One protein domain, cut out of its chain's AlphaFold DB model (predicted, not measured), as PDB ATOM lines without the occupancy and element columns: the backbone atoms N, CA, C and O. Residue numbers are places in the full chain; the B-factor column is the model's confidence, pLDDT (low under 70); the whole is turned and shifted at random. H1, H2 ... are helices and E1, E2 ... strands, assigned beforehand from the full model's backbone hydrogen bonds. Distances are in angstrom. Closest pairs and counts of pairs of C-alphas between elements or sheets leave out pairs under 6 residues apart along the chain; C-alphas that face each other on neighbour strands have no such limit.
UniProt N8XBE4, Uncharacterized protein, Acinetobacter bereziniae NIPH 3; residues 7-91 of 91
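AT A GLANCE: This is residues 7 to 91 of the 91 residues of an uncharacterized protein of Acinetobacter bereziniae NIPH 3 (UniProt N8XBE4). Two small antiparallel sheets stand toward opposite ends of the domain, the three-strand sheet E1, E2, E3 and the hairpin E4 and E5, with helices H1 and H3 bridging them. H1 packs beside strand E3, H2 folds back on the side of H1 away from that sheet, and H3 leads from H1 to the hairpin E4 and E5, which packs on it. The printed part has 85 residues, with five named strands and three named helices in the order E1, E2, E3, H1, H2, H3, E4, E5; the class is mixed, helices and strands. It is compact, with a radius of gyration of the C-alphas of 13.2 A, and spans 37 by 32 by 19 A.

HOW THE PARTS SIT: E1, residues 7 to 11, E2, residues 14 to 19, and E3, residues 25 to 29, form a meander, each strand the antiparallel neighbour of the one before. In the hairpin E1 and E2, N 9 and O 16 are 2.9 A apart, within hydrogen-bond range; in the hairpin E2 and E3, N 17 and O 26 are 2.8 A apart. H1, residues 41 to 50, is on this sheet at a height of 5.1 A, over none of its strands; its closest C-alphas to E3 are those of Phe 47 and Ile 25, 5.5 A apart. H2, residues 55 to 60, forms a helical hairpin with H1: they touch at a steep tilt of 44 degrees, opposite ways, closest at C-alphas 49 and 55, 4.6 A apart. H3, residues 66 to 77, touches H1, closest at C-alphas 41 and 68, 5.1 A apart; their steep tilt of 69 degrees is only just short of about perpendicular. E4, residues 81 to 84, and E5, residues 87 to 90, form an antiparallel hairpin, with N 82 and O 89 at 2.8 A. The closest C-alphas of H3 and E4 are those of Glu 76 and Thr 82, 5.4 A apart. E3 and E4 are apart. Every O i to N i+4 pair is within hydrogen-bond range in H1 and H3; in H2 it is 0 of 2, beside 2 of 3 O i to N i+3 pairs.

IN THESE COORDINATES: E1 begins at C-alpha 7, (1.764, 1.273, 43.713). E2 measures 16.6 A from first to last C-alpha, H1 14.4 A and H3 16.6 A. H1 begins at C-alpha 41, (-6.302, 13.687, 27.144), and E5 ends at C-alpha 90, (4.930, 13.150, 20.300).

THE WHOLE: The C-alphas farthest apart, those of Ile 21 and Arg 77, are 37.6 A apart. The link from E3 to H1, with 11 residues, is long; the other links are tight. The printed part has no cut, and no printed residue is under 70 in pLDDT.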
ATOM      1  N   SER A   7       2.795   2.272  43.954       96.00
ATOM      2  CA  SER A   7       1.764   1.273  43.713       96.00
ATOM      3  C   SER A   7       1.404   1.238  42.228       96.00
ATOM      4  O   SER A   7       1.689   2.171  41.469       96.00
ATOM      5  N   PHE A   8       0.796   0.135  41.794       95.62
ATOM      6  CA  PHE A   8       0.241   0.032  40.455       95.62
ATOM      7  C   PHE A   8      -1.107  -0.680  40.474       95.62
ATOM      8  O   PHE A   8      -1.350  -1.565  41.297       95.62
ATOM      9  N   PHE A   9      -1.967  -0.312  39.533       95.00
ATOM     10  CA  PHE A   9      -3.269  -0.924  39.333       95.00
ATOM     11  C   PHE A   9      -3.518  -1.123  37.839       95.00
ATOM     12  O   PHE A   9      -3.563  -0.165  37.072       95.00
ATOM     13  N   VAL A  10      -3.662  -2.383  37.423       94.31
ATOM     14  CA  VAL A  10      -3.962  -2.746  36.032       94.31
ATOM     15  C   VAL A  10      -5.471  -2.815  35.842       94.31
ATOM     16  O   VAL A  10      -6.159  -3.497  36.603       94.31
ATOM     17  N   HIS A  11      -5.983  -2.156  34.805       92.12
ATOM     18  CA  HIS A  11      -7.395  -2.202  34.435       92.12
ATOM     19  C   HIS A  11      -7.576  -2.056  32.921       92.12
ATOM     20  O   HIS A  11      -7.123  -1.097  32.296       92.12
ATOM     21  N   GLY A  12      -8.266  -3.026  32.315       89.75
ATOM     22  CA  GLY A  12      -8.343  -3.124  30.857       89.75
ATOM     23  C   GLY A  12      -6.944  -3.158  30.234       89.75
ATOM     24  O   GLY A  12      -6.071  -3.879  30.710       89.75
ATOM     25  N   GLU A  13      -6.729  -2.332  29.214       89.38
ATOM     26  CA  GLU A  13      -5.442  -2.187  28.520       89.38
ATOM     27  C   GLU A  13      -4.518  -1.136  29.164       89.38
ATOM     28  O   GLU A  13      -3.547  -0.707  28.541       89.38
ATOM     29  N   HIS A  14      -4.809  -0.691  30.392       91.44
ATOM     30  CA  HIS A  14      -4.088   0.380  31.079       91.44
ATOM     31  C   HIS A  14      -3.489  -0.080  32.409       91.44
ATOM     32  O   HIS A  14      -3.944  -1.038  33.038       91.44
ATOM     33  N   CYS A  15      -2.455   0.635  32.839       93.62
ATOM     34  CA  CYS A  15      -1.893   0.538  34.174       93.62
ATOM     35  C   CYS A  15      -1.720   1.936  34.748       93.62
ATOM     36  O   CYS A  15      -0.964   2.745  34.204       93.62
ATOM     37  N   MET A  16      -2.390   2.179  35.865       95.56
ATOM     38  CA  MET A  16      -2.167   3.346  36.698       95.56
ATOM     39  C   MET A  16      -0.974   3.073  37.612       95.56
ATOM     40  O   MET A  16      -0.921   2.028  38.262       95.56
ATOM     41  N   PHE A  17      -0.036   4.008  37.686       96.25
ATOM     42  CA  PHE A  17       1.004   4.064  38.706       96.25
ATOM     43  C   PHE A  17       0.732   5.245  39.626       96.25
ATOM     44  O   PHE A  17       0.477   6.349  39.146       96.25
ATOM     45  N   GLU A  18       0.831   5.026  40.932       97.56
ATOM     46  CA  GLU A  18       0.699   6.079  41.935       97.56
ATOM     47  C   GLU A  18       1.932   6.093  42.833       97.56
ATOM     48  O   GLU A  18       2.318   5.067  43.397       97.56
ATOM     49  N   ASN A  19       2.549   7.263  42.975       97.25
ATOM     50  CA  ASN A  19       3.582   7.470  43.973       97.25
ATOM     51  C   ASN A  19       2.922   7.732  45.333       97.25
ATOM     52  O   ASN A  19       2.251   8.744  45.513       97.25
ATOM     53  N   LEU A  20       3.151   6.856  46.302       96.50
ATOM     54  CA  LEU A  20       2.530   6.897  47.625       96.50
ATOM     55  C   LEU A  20       3.044   8.046  48.510       96.50
ATOM     56  O   LEU A  20       2.405   8.381  49.504       96.50
ATOM     57  N   ILE A  21       4.181   8.654  48.159       96.94
ATOM     58  CA  ILE A  21       4.767   9.787  48.888       96.94
ATOM     59  C   ILE A  21       4.259  11.120  48.331       96.94
ATOM     60  O   ILE A  21       3.932  12.024  49.100       96.94
ATOM     61  N   THR A  22       4.196  11.264  47.005       96.56
ATOM     62  CA  THR A  22       3.837  12.532  46.346       96.56
ATOM     63  C   THR A  22       2.378  12.603  45.901       96.56
ATOM     64  O   THR A  22       1.881  13.698  45.644       96.56
ATOM     65  N   GLY A  23       1.693  11.463  45.786       97.25
ATOM     66  CA  GLY A  23       0.362  11.351  45.185       97.25
ATOM     67  C   GLY A  23       0.352  11.523  43.664       97.25
ATOM     68  O   GLY A  23      -0.720  11.672  43.081       97.25
ATOM     69  N   GLN A  24       1.520  11.543  43.009       97.88
ATOM     70  CA  GLN A  24       1.612  11.634  41.552       97.88
ATOM     71  C   GLN A  24       0.994  10.397  40.901       97.88
ATOM     72  O   GLN A  24       1.354   9.274  41.249       97.88
ATOM     73  N   ILE A  25       0.139  10.618  39.901       97.62
ATOM     74  CA  ILE A  25      -0.494   9.565  39.110       97.62
ATOM     75  C   ILE A  25       0.031   9.612  37.677       97.62
ATOM     76  O   ILE A  25       0.025  10.662  37.029       97.62
ATOM     77  N   LEU A  26       0.449   8.455  37.169       95.19
ATOM     78  CA  LEU A  26       0.831   8.241  35.780       95.19
ATOM     79  C   LEU A  26       0.065   7.044  35.222       95.19
ATOM     80  O   LEU A  26       0.267   5.918  35.666       95.19
ATOM     81  N   GLU A  27      -0.760   7.279  34.207       94.81
ATOM     82  CA  GLU A  27      -1.387   6.196  33.455       94.81
ATOM     83  C   GLU A  27      -0.551   5.843  32.228       94.81
ATOM     84  O   GLU A  27      -0.104   6.729  31.495       94.81
ATOM     85  N   VAL A  28      -0.400   4.551  31.946       91.25
ATOM     86  CA  VAL A  28       0.188   4.071  30.692       91.25
ATOM     87  C   VAL A  28      -0.703   3.023  30.039       91.25
ATOM     88  O   VAL A  28      -1.389   2.257  30.712       91.25
ATOM     89  N   SER A  29      -0.663   2.955  28.711       89.06
ATOM     90  CA  SER A  29      -1.260   1.851  27.953       89.06
ATOM     91  C   SER A  29      -0.313   0.644  27.943       89.06
ATOM     92  O   SER A  29       0.855   0.784  27.583       89.06
ATOM     93  N   LEU A  30      -0.813  -0.539  28.299       84.44
ATOM     94  CA  LEU A  30      -0.065  -1.801  28.327       84.44
ATOM     95  C   LEU A  30      -0.224  -2.658  27.058       84.44
ATOM     96  O   LEU A  30       0.560  -3.585  26.867       84.44
ATOM     97  N   GLY A  31      -1.202  -2.367  26.193       74.81
ATOM     98  CA  GLY A  31      -1.604  -3.279  25.108       74.81
ATOM     99  C   GLY A  31      -0.549  -3.579  24.027       74.81
ATOM    100  O   GLY A  31      -0.602  -4.629  23.392       74.81
ATOM    101  N   ASN A  32       0.433  -2.696  23.801       78.25
ATOM    102  CA  ASN A  32       1.539  -2.911  22.852       78.25
ATOM    103  C   ASN A  32       2.761  -2.065  23.263       78.25
ATOM    104  O   ASN A  32       2.612  -0.977  23.812       78.25
ATOM    105  N   LYS A  33       3.983  -2.516  22.945       79.69
ATOM    106  CA  LYS A  33       5.207  -1.699  23.051       79.69
ATOM    107  C   LYS A  33       5.115  -0.395  22.257       79.69
ATOM    108  O   LYS A  33       5.661   0.611  22.691       79.69
ATOM    109  N   GLU A  34       4.414  -0.396  21.127       81.31
ATOM    110  CA  GLU A  34       4.164   0.822  20.340       81.31
ATOM    111  C   GLU A  34       3.236   1.810  21.060       81.31
ATOM    112  O   GLU A  34       3.180   2.979  20.697       81.31
ATOM    113  N   SER A  35       2.523   1.363  22.097       80.81
ATOM    114  CA  SER A  35       1.674   2.221  22.922       80.81
ATOM    115  C   SER A  35       2.462   3.043  23.945       80.81
ATOM    116  O   SER A  35       1.893   3.904  24.618       80.81
ATOM    117  N   ILE A  36       3.773   2.806  24.069       80.06
ATOM    118  CA  ILE A  36       4.654   3.640  24.886       80.06
ATOM    119  C   ILE A  36       4.669   5.052  24.293       80.06
ATOM    120  O   ILE A  36       4.992   5.250  23.125       80.06
ATOM    121  N   GLY A  37       4.330   6.044  25.117       83.81
ATOM    122  CA  GLY A  37       4.243   7.443  24.691       83.81
ATOM    123  C   GLY A  37       2.892   7.840  24.092       83.81
ATOM    124  O   GLY A  37       2.751   8.986  23.667       83.81
ATOM    125  N   ASN A  38       1.904   6.939  24.090       90.94
ATOM    126  CA  ASN A  38       0.516   7.307  23.833       90.94
ATOM    127  C   ASN A  38       0.051   8.338  24.867       90.94
ATOM    128  O   ASN A  38       0.201   8.140  26.073       90.94
ATOM    129  N   LEU A  39      -0.543   9.419  24.381       92.75
ATOM    130  CA  LEU A  39      -1.124  10.476  25.186       92.75
ATOM    131  C   LEU A  39      -2.643  10.398  25.080       92.75
ATOM    132  O   LEU A  39      -3.223  10.642  24.021       92.75
ATOM    133  N   ASP A  40      -3.279  10.089  26.203       93.19
ATOM    134  CA  ASP A  40      -4.717  10.245  26.380       93.19
ATOM    135  C   ASP A  40      -5.006  11.603  27.048       93.19
ATOM    136  O   ASP A  40      -4.320  11.957  28.016       93.19
ATOM    137  N   PRO A  41      -6.001  12.377  26.576       95.25
ATOM    138  CA  PRO A  41      -6.302  13.687  27.144       95.25
ATOM    139  C   PRO A  41      -6.659  13.664  28.638       95.25
ATOM    140  O   PRO A  41      -6.213  14.527  29.396       95.25
ATOM    141  N   TYR A  42      -7.448  12.688  29.091       95.12
ATOM    142  CA  TYR A  42      -7.856  12.599  30.492       95.12
ATOM    143  C   TYR A  42      -6.682  12.196  31.386       95.12
ATOM    144  O   TYR A  42      -6.444  12.825  32.421       95.12
ATOM    145  N   PHE A  43      -5.904  11.195  30.972       95.25
ATOM    146  CA  PHE A  43      -4.751  10.746  31.751       95.25
ATOM    147  C   PHE A  43      -3.625  11.779  31.785       95.25
ATOM    148  O   PHE A  43      -3.019  11.988  32.836       95.25
ATOM    149  N   PHE A  44      -3.397  12.504  30.687       96.00
ATOM    150  CA  PHE A  44      -2.460  13.625  30.671       96.00
ATOM    151  C   PHE A  44      -2.894  14.735  31.633       96.00
ATOM    152  O   PHE A  44      -2.081  15.229  32.415       96.00
ATOM    153  N   TYR A  45      -4.180  15.096  31.641       97.81
ATOM    154  CA  TYR A  45      -4.701  16.055  32.613       97.81
ATOM    155  C   TYR A  45      -4.507  15.573  34.059       97.81
ATOM    156  O   TYR A  45      -4.076  16.352  34.910       97.81
ATOM    157  N   ASN A  46      -4.784  14.299  34.354       97.62
ATOM    158  CA  ASN A  46      -4.579  13.738  35.692       97.62
ATOM    159  C   ASN A  46      -3.105  13.757  36.108       97.62
ATOM    160  O   ASN A  46      -2.810  14.095  37.257       97.62
ATOM    161  N   PHE A  47      -2.186  13.489  35.181       97.62
ATOM    162  CA  PHE A  47      -0.754  13.638  35.422       97.62
ATOM    163  C   PHE A  47      -0.394  15.085  35.785       97.62
ATOM    164  O   PHE A  47       0.257  15.317  36.804       97.62
ATOM    165  N   LEU A  48      -0.872  16.075  35.018       98.19
ATOM    166  CA  LEU A  48      -0.665  17.489  35.354       98.19
ATOM    167  C   LEU A  48      -1.243  17.826  36.731       98.19
ATOM    168  O   LEU A  48      -0.591  18.491  37.527       98.19
ATOM    169  N   LYS A  49      -2.457  17.355  37.025       98.31
ATOM    170  CA  LYS A  49      -3.169  17.632  38.276       98.31
ATOM    171  C   LYS A  49      -2.458  17.064  39.502       98.31
ATOM    172  O   LYS A  49      -2.483  17.704  40.549       98.31
ATOM    173  N   THR A  50      -1.869  15.883  39.392       98.38
ATOM    174  CA  THR A  50      -1.261  15.162  40.523       98.38
ATOM    175  C   THR A  50       0.239  15.408  40.664       98.38
ATOM    176  O   THR A  50       0.815  15.112  41.704       98.38
ATOM    177  N   THR A  51       0.873  16.005  39.656       98.31
ATOM    178  CA  THR A  51       2.285  16.396  39.709       98.31
ATOM    179  C   THR A  51       2.409  17.832  40.214       98.31
ATOM    180  O   THR A  51       1.976  18.767  39.538       98.31
ATOM    181  N   VAL A  52       3.006  18.025  41.394       97.62
ATOM    182  CA  VAL A  52       3.099  19.328  42.087       97.62
ATOM    183  C   VAL A  52       3.668  20.424  41.182       97.62
ATOM    184  O   VAL A  52       3.121  21.524  41.108       97.62
ATOM    185  N   GLU A  53       4.719  20.108  40.433       98.19
ATOM    186  CA  GLU A  53       5.413  21.028  39.537       98.19
ATOM    187  C   GLU A  53       4.526  21.499  38.378       98.19
ATOM    188  O   GLU A  53       4.703  22.607  37.873       98.19
ATOM    189  N   PHE A  54       3.545  20.692  37.966       98.19
ATOM    190  CA  PHE A  54       2.706  20.941  36.792       98.19
ATOM    191  C   PHE A  54       1.255  21.282  37.124       98.19
ATOM    192  O   PHE A  54       0.536  21.763  36.246       98.19
ATOM    193  N   ASN A  55       0.831  21.123  38.380       97.81
ATOM    194  CA  ASN A  55      -0.547  21.353  38.810       97.81
ATOM    195  C   ASN A  55      -1.071  22.733  38.391       97.81
ATOM    196  O   ASN A  55      -2.205  22.860  37.930       97.81
ATOM    197  N   HIS A  56      -0.219  23.756  38.438       97.69
ATOM    198  CA  HIS A  56      -0.557  25.120  38.034       97.69
ATOM    199  C   HIS A  56      -1.000  25.262  36.561       97.69
ATOM    200  O   HIS A  56      -1.624  26.267  36.217       97.69
ATOM    201  N   LEU A  57      -0.689  24.298  35.686       97.94
ATOM    202  CA  LEU A  57      -1.112  24.274  34.282       97.94
ATOM    203  C   LEU A  57      -2.569  23.827  34.116       97.94
ATOM    204  O   LEU A  57      -3.202  24.177  33.122       97.94
ATOM    205  N   THR A  58      -3.138  23.121  35.098       97.69
ATOM    206  CA  THR A  58      -4.538  22.654  35.049       97.69
ATOM    207  C   THR A  58      -5.544  23.792  34.887       97.69
ATOM    208  O   THR A  58      -6.591  23.599  34.277       97.69
ATOM    209  N   LYS A  59      -5.197  25.014  35.317       97.12
ATOM    210  CA  LYS A  59      -6.026  26.219  35.140       97.12
ATOM    211  C   LYS A  59      -6.346  26.559  33.677       97.12
ATOM    212  O   LYS A  59      -7.266  27.331  33.431       97.12
ATOM    213  N   TYR A  60      -5.581  26.030  32.719       97.19
ATOM    214  CA  TYR A  60      -5.820  26.226  31.286       97.19
ATOM    215  C   TYR A  60      -6.799  25.199  30.692       97.19
ATOM    216  O   TYR A  60      -7.204  25.347  29.540       97.19
ATOM    217  N   PHE A  61      -7.206  24.190  31.467       97.19
ATOM    218  CA  PHE A  61      -8.066  23.092  31.034       97.19
ATOM    219  C   PHE A  61      -9.372  23.096  31.839       97.19
ATOM    220  O   PHE A  61      -9.491  22.428  32.863       97.19
ATOM    221  N   VAL A  62     -10.363  23.869  31.377       93.44
ATOM    222  CA  VAL A  62     -11.667  24.038  32.059       93.44
ATOM    223  C   VAL A  62     -12.394  22.701  32.227       93.44
ATOM    224  O   VAL A  62     -13.011  22.445  33.261       93.44
ATOM    225  N   HIS A  63     -12.294  21.834  31.220       94.88
ATOM    226  CA  HIS A  63     -12.843  20.488  31.228       94.88
ATOM    227  C   HIS A  63     -11.710  19.476  31.004       94.88
ATOM    228  O   HIS A  63     -11.089  19.512  29.940       94.88
ATOM    229  N   PRO A  64     -11.449  18.554  31.954       93.50
ATOM    230  CA  PRO A  64     -10.287  17.662  31.929       93.50
ATOM    231  C   PRO A  64     -10.030  16.967  30.593       93.50
ATOM    232  O   PRO A  64      -8.912  16.989  30.092       93.50
ATOM    233  N   PHE A  65     -11.071  16.384  29.993       95.12
ATOM    234  CA  PHE A  65     -10.938  15.671  28.726       95.12
ATOM    235  C   PHE A  65     -11.006  16.621  27.526       95.12
ATOM    236  O   PHE A  65     -10.032  16.738  26.790       95.12
ATOM    237  N   SER A  66     -12.124  17.329  27.334       97.25
ATOM    238  CA  SER A  66     -12.347  18.114  26.112       97.25
ATOM    239  C   SER A  66     -11.368  19.276  25.950       97.25
ATOM    240  O   SER A  66     -10.846  19.466  24.860       97.25
ATOM    241  N   SER A  67     -11.021  20.001  27.020       97.69
ATOM    242  CA  SER A  67     -10.028  21.079  26.910       97.69
ATOM    243  C   SER A  67      -8.626  20.549  26.601       97.69
ATOM    244  O   SER A  67      -7.850  21.220  25.921       97.69
ATOM    245  N   THR A  68      -8.282  19.358  27.100       97.56
ATOM    246  CA  THR A  68      -6.990  18.726  26.804       97.56
ATOM    247  C   THR A  68      -6.961  18.172  25.384       97.56
ATOM    248  O   THR A  68      -5.951  18.314  24.699       97.56
ATOM    249  N   LEU A  69      -8.081  17.629  24.904       97.38
ATOM    250  CA  LEU A  69      -8.235  17.197  23.518       97.38
ATOM    251  C   LEU A  69      -8.067  18.381  22.553       97.38
ATOM    252  O   LEU A  69      -7.228  18.313  21.659       97.38
ATOM    253  N   ASP A  70      -8.745  19.506  22.807       97.62
ATOM    254  CA  ASP A  70      -8.596  20.738  22.017       97.62
ATOM    255  C   ASP A  70      -7.136  21.224  21.966       97.62
ATOM    256  O   ASP A  70      -6.676  21.804  20.976       97.62
ATOM    257  N   PHE A  71      -6.395  21.041  23.062       97.38
ATOM    258  CA  PHE A  71      -4.975  21.366  23.134       97.38
ATOM    259  C   PHE A  71      -4.127  20.403  22.299       97.38
ATOM    260  O   PHE A  71      -3.274  20.862  21.539       97.38
ATOM    261  N   PHE A  72      -4.382  19.098  22.374       97.38
ATOM    262  CA  PHE A  72      -3.675  18.104  21.568       97.38
ATOM    263  C   PHE A  72      -3.894  18.319  20.071       97.38
ATOM    264  O   PHE A  72      -2.922  18.328  19.321       97.38
ATOM    265  N   GLU A  73      -5.117  18.629  19.645       97.12
ATOM    266  CA  GLU A  73      -5.411  18.981  18.252       97.12
ATOM    267  C   GLU A  73      -4.638  20.231  17.786       97.12
ATOM    268  O   GLU A  73      -4.198  20.326  16.639       97.12
ATOM    269  N   LYS A  74      -4.443  21.227  18.666       97.56
ATOM    270  CA  LYS A  74      -3.599  22.397  18.352       97.56
ATOM    271  C   LYS A  74      -2.139  21.993  18.173       97.56
ATOM    272  O   LYS A  74      -1.503  22.473  17.235       97.56
ATOM    273  N   LEU A  75      -1.618  21.134  19.047       97.44
ATOM    274  CA  LEU A  75      -0.248  20.632  18.950       97.44
ATOM    275  C   LEU A  75      -0.043  19.750  17.712       97.44
ATOM    276  O   LEU A  75       1.018  19.808  17.094       97.44
ATOM    277  N   GLU A  76      -1.053  18.982  17.312       96.94
ATOM    278  CA  GLU A  76      -1.038  18.210  16.069       96.94
ATOM    279  C   GLU A  76      -0.956  19.132  14.845       96.94
ATOM    280  O   GLU A  76      -0.063  18.981  14.010       96.94
ATOM    281  N   ARG A  77      -1.798  20.175  14.775       97.38
ATOM    282  CA  ARG A  77      -1.727  21.192  13.705       97.38
ATOM    283  C   ARG A  77      -0.370  21.897  13.640       97.38
ATOM    284  O   ARG A  77       0.056  22.318  12.565       97.38
ATOM    285  N   GLN A  78       0.311  22.021  14.777       97.75
ATOM    286  CA  GLN A  78       1.660  22.581  14.884       97.75
ATOM    287  C   GLN A  78       2.775  21.564  14.599       97.75
ATOM    288  O   GLN A  78       3.945  21.940  14.635       97.75
ATOM    289  N   LYS A  79       2.438  20.305  14.288       96.56
ATOM    290  CA  LYS A  79       3.389  19.204  14.074       96.56
ATOM    291  C   LYS A  79       4.290  18.951  15.288       96.56
ATOM    292  O   LYS A  79       5.467  18.636  15.140       96.56
ATOM    293  N   ILE A  80       3.731  19.100  16.486       96.94
ATOM    294  CA  ILE A  80       4.359  18.712  17.759       96.94
ATOM    295  C   ILE A  80       3.868  17.322  18.178       96.94
ATOM    296  O   ILE A  80       4.650  16.505  18.663       96.94
ATOM    297  N   LEU A  81       2.574  17.062  17.977       96.50
ATOM    298  CA  LEU A  81       1.975  15.739  18.121       96.50
ATOM    299  C   LEU A  81       1.576  15.179  16.751       96.50
ATOM    300  O   LEU A  81       1.421  15.916  15.780       96.50
ATOM    301  N   THR A  82       1.378  13.870  16.696       95.19
ATOM    302  CA  THR A  82       0.707  13.169  15.604       95.19
ATOM    303  C   THR A  82      -0.414  12.314  16.179       95.19
ATOM    304  O   THR A  82      -0.261  11.767  17.274       95.19
ATOM    305  N   MET A  83      -1.539  12.227  15.468       92.44
ATOM    306  CA  MET A  83      -2.612  11.293  15.778       92.44
ATOM    307  C   MET A  83      -2.555  10.115  14.805       92.44
ATOM    308  O   MET A  83      -2.705  10.292  13.597       92.44
ATOM    309  N   ASP A  84      -2.383   8.911  15.339       84.81
ATOM    310  CA  ASP A  84      -2.504   7.669  14.579       84.81
ATOM    311  C   ASP A  84      -3.543   6.774  15.248       84.81
ATOM    312  O   ASP A  84      -3.509   6.559  16.460       84.81
ATOM    313  N   SER A  85      -4.498   6.286  14.458       82.19
ATOM    314  CA  SER A  85      -5.538   5.358  14.915       82.19
ATOM    315  C   SER A  85      -6.280   5.820  16.185       82.19
ATOM    316  O   SER A  85      -6.647   5.013  17.036       82.19
ATOM    317  N   GLY A  86      -6.507   7.134  16.311       80.94
ATOM    318  CA  GLY A  86      -7.219   7.747  17.439       80.94
ATOM    319  C   GLY A  86      -6.364   8.018  18.681       80.94
ATOM    320  O   GLY A  86      -6.916   8.366  19.721       80.94
ATOM    321  N   VAL A  87      -5.038   7.878  18.591       86.75
ATOM    322  CA  VAL A  87      -4.122   8.078  19.718       86.75
ATOM    323  C   VAL A  87      -3.074   9.134  19.395       86.75
ATOM    324  O   VAL A  87      -2.474   9.112  18.321       86.75
ATOM    325  N   TYR A  88      -2.823  10.042  20.340       93.81
ATOM    326  CA  TYR A  88      -1.799  11.071  20.193       93.81
ATOM    327  C   TYR A  88      -0.428  10.570  20.635       93.81
ATOM    328  O   TYR A  88      -0.294   9.895  21.653       93.81
ATOM    329  N   ARG A  89       0.610  10.959  19.898       92.12
ATOM    330  CA  ARG A  89       2.015  10.719  20.238       92.12
ATOM    331  C   ARG A  89       2.838  11.953  19.927       92.12
ATOM    332  O   ARG A  89       2.498  12.721  19.030       92.12
ATOM    333  N   LYS A  90       3.934  12.139  20.655       90.50
ATOM    334  CA  LYS A  90       4.930  13.150  20.300       90.50
ATOM    335  C   LYS A  90       5.674  12.709  19.035       90.50
ATOM    336  O   LYS A  90       6.052  11.542  18.949       90.50
ATOM    337  N   LEU A  91       5.839  13.633  18.086       84.94
ATOM    338  CA  LEU A  91       6.669  13.442  16.890       84.94
ATOM    339  C   LEU A  91       8.164  13.346  17.226       84.94
ATOM    340  O   LEU A  91       8.601  13.985  18.216       84.94
TER     341      LEU A  91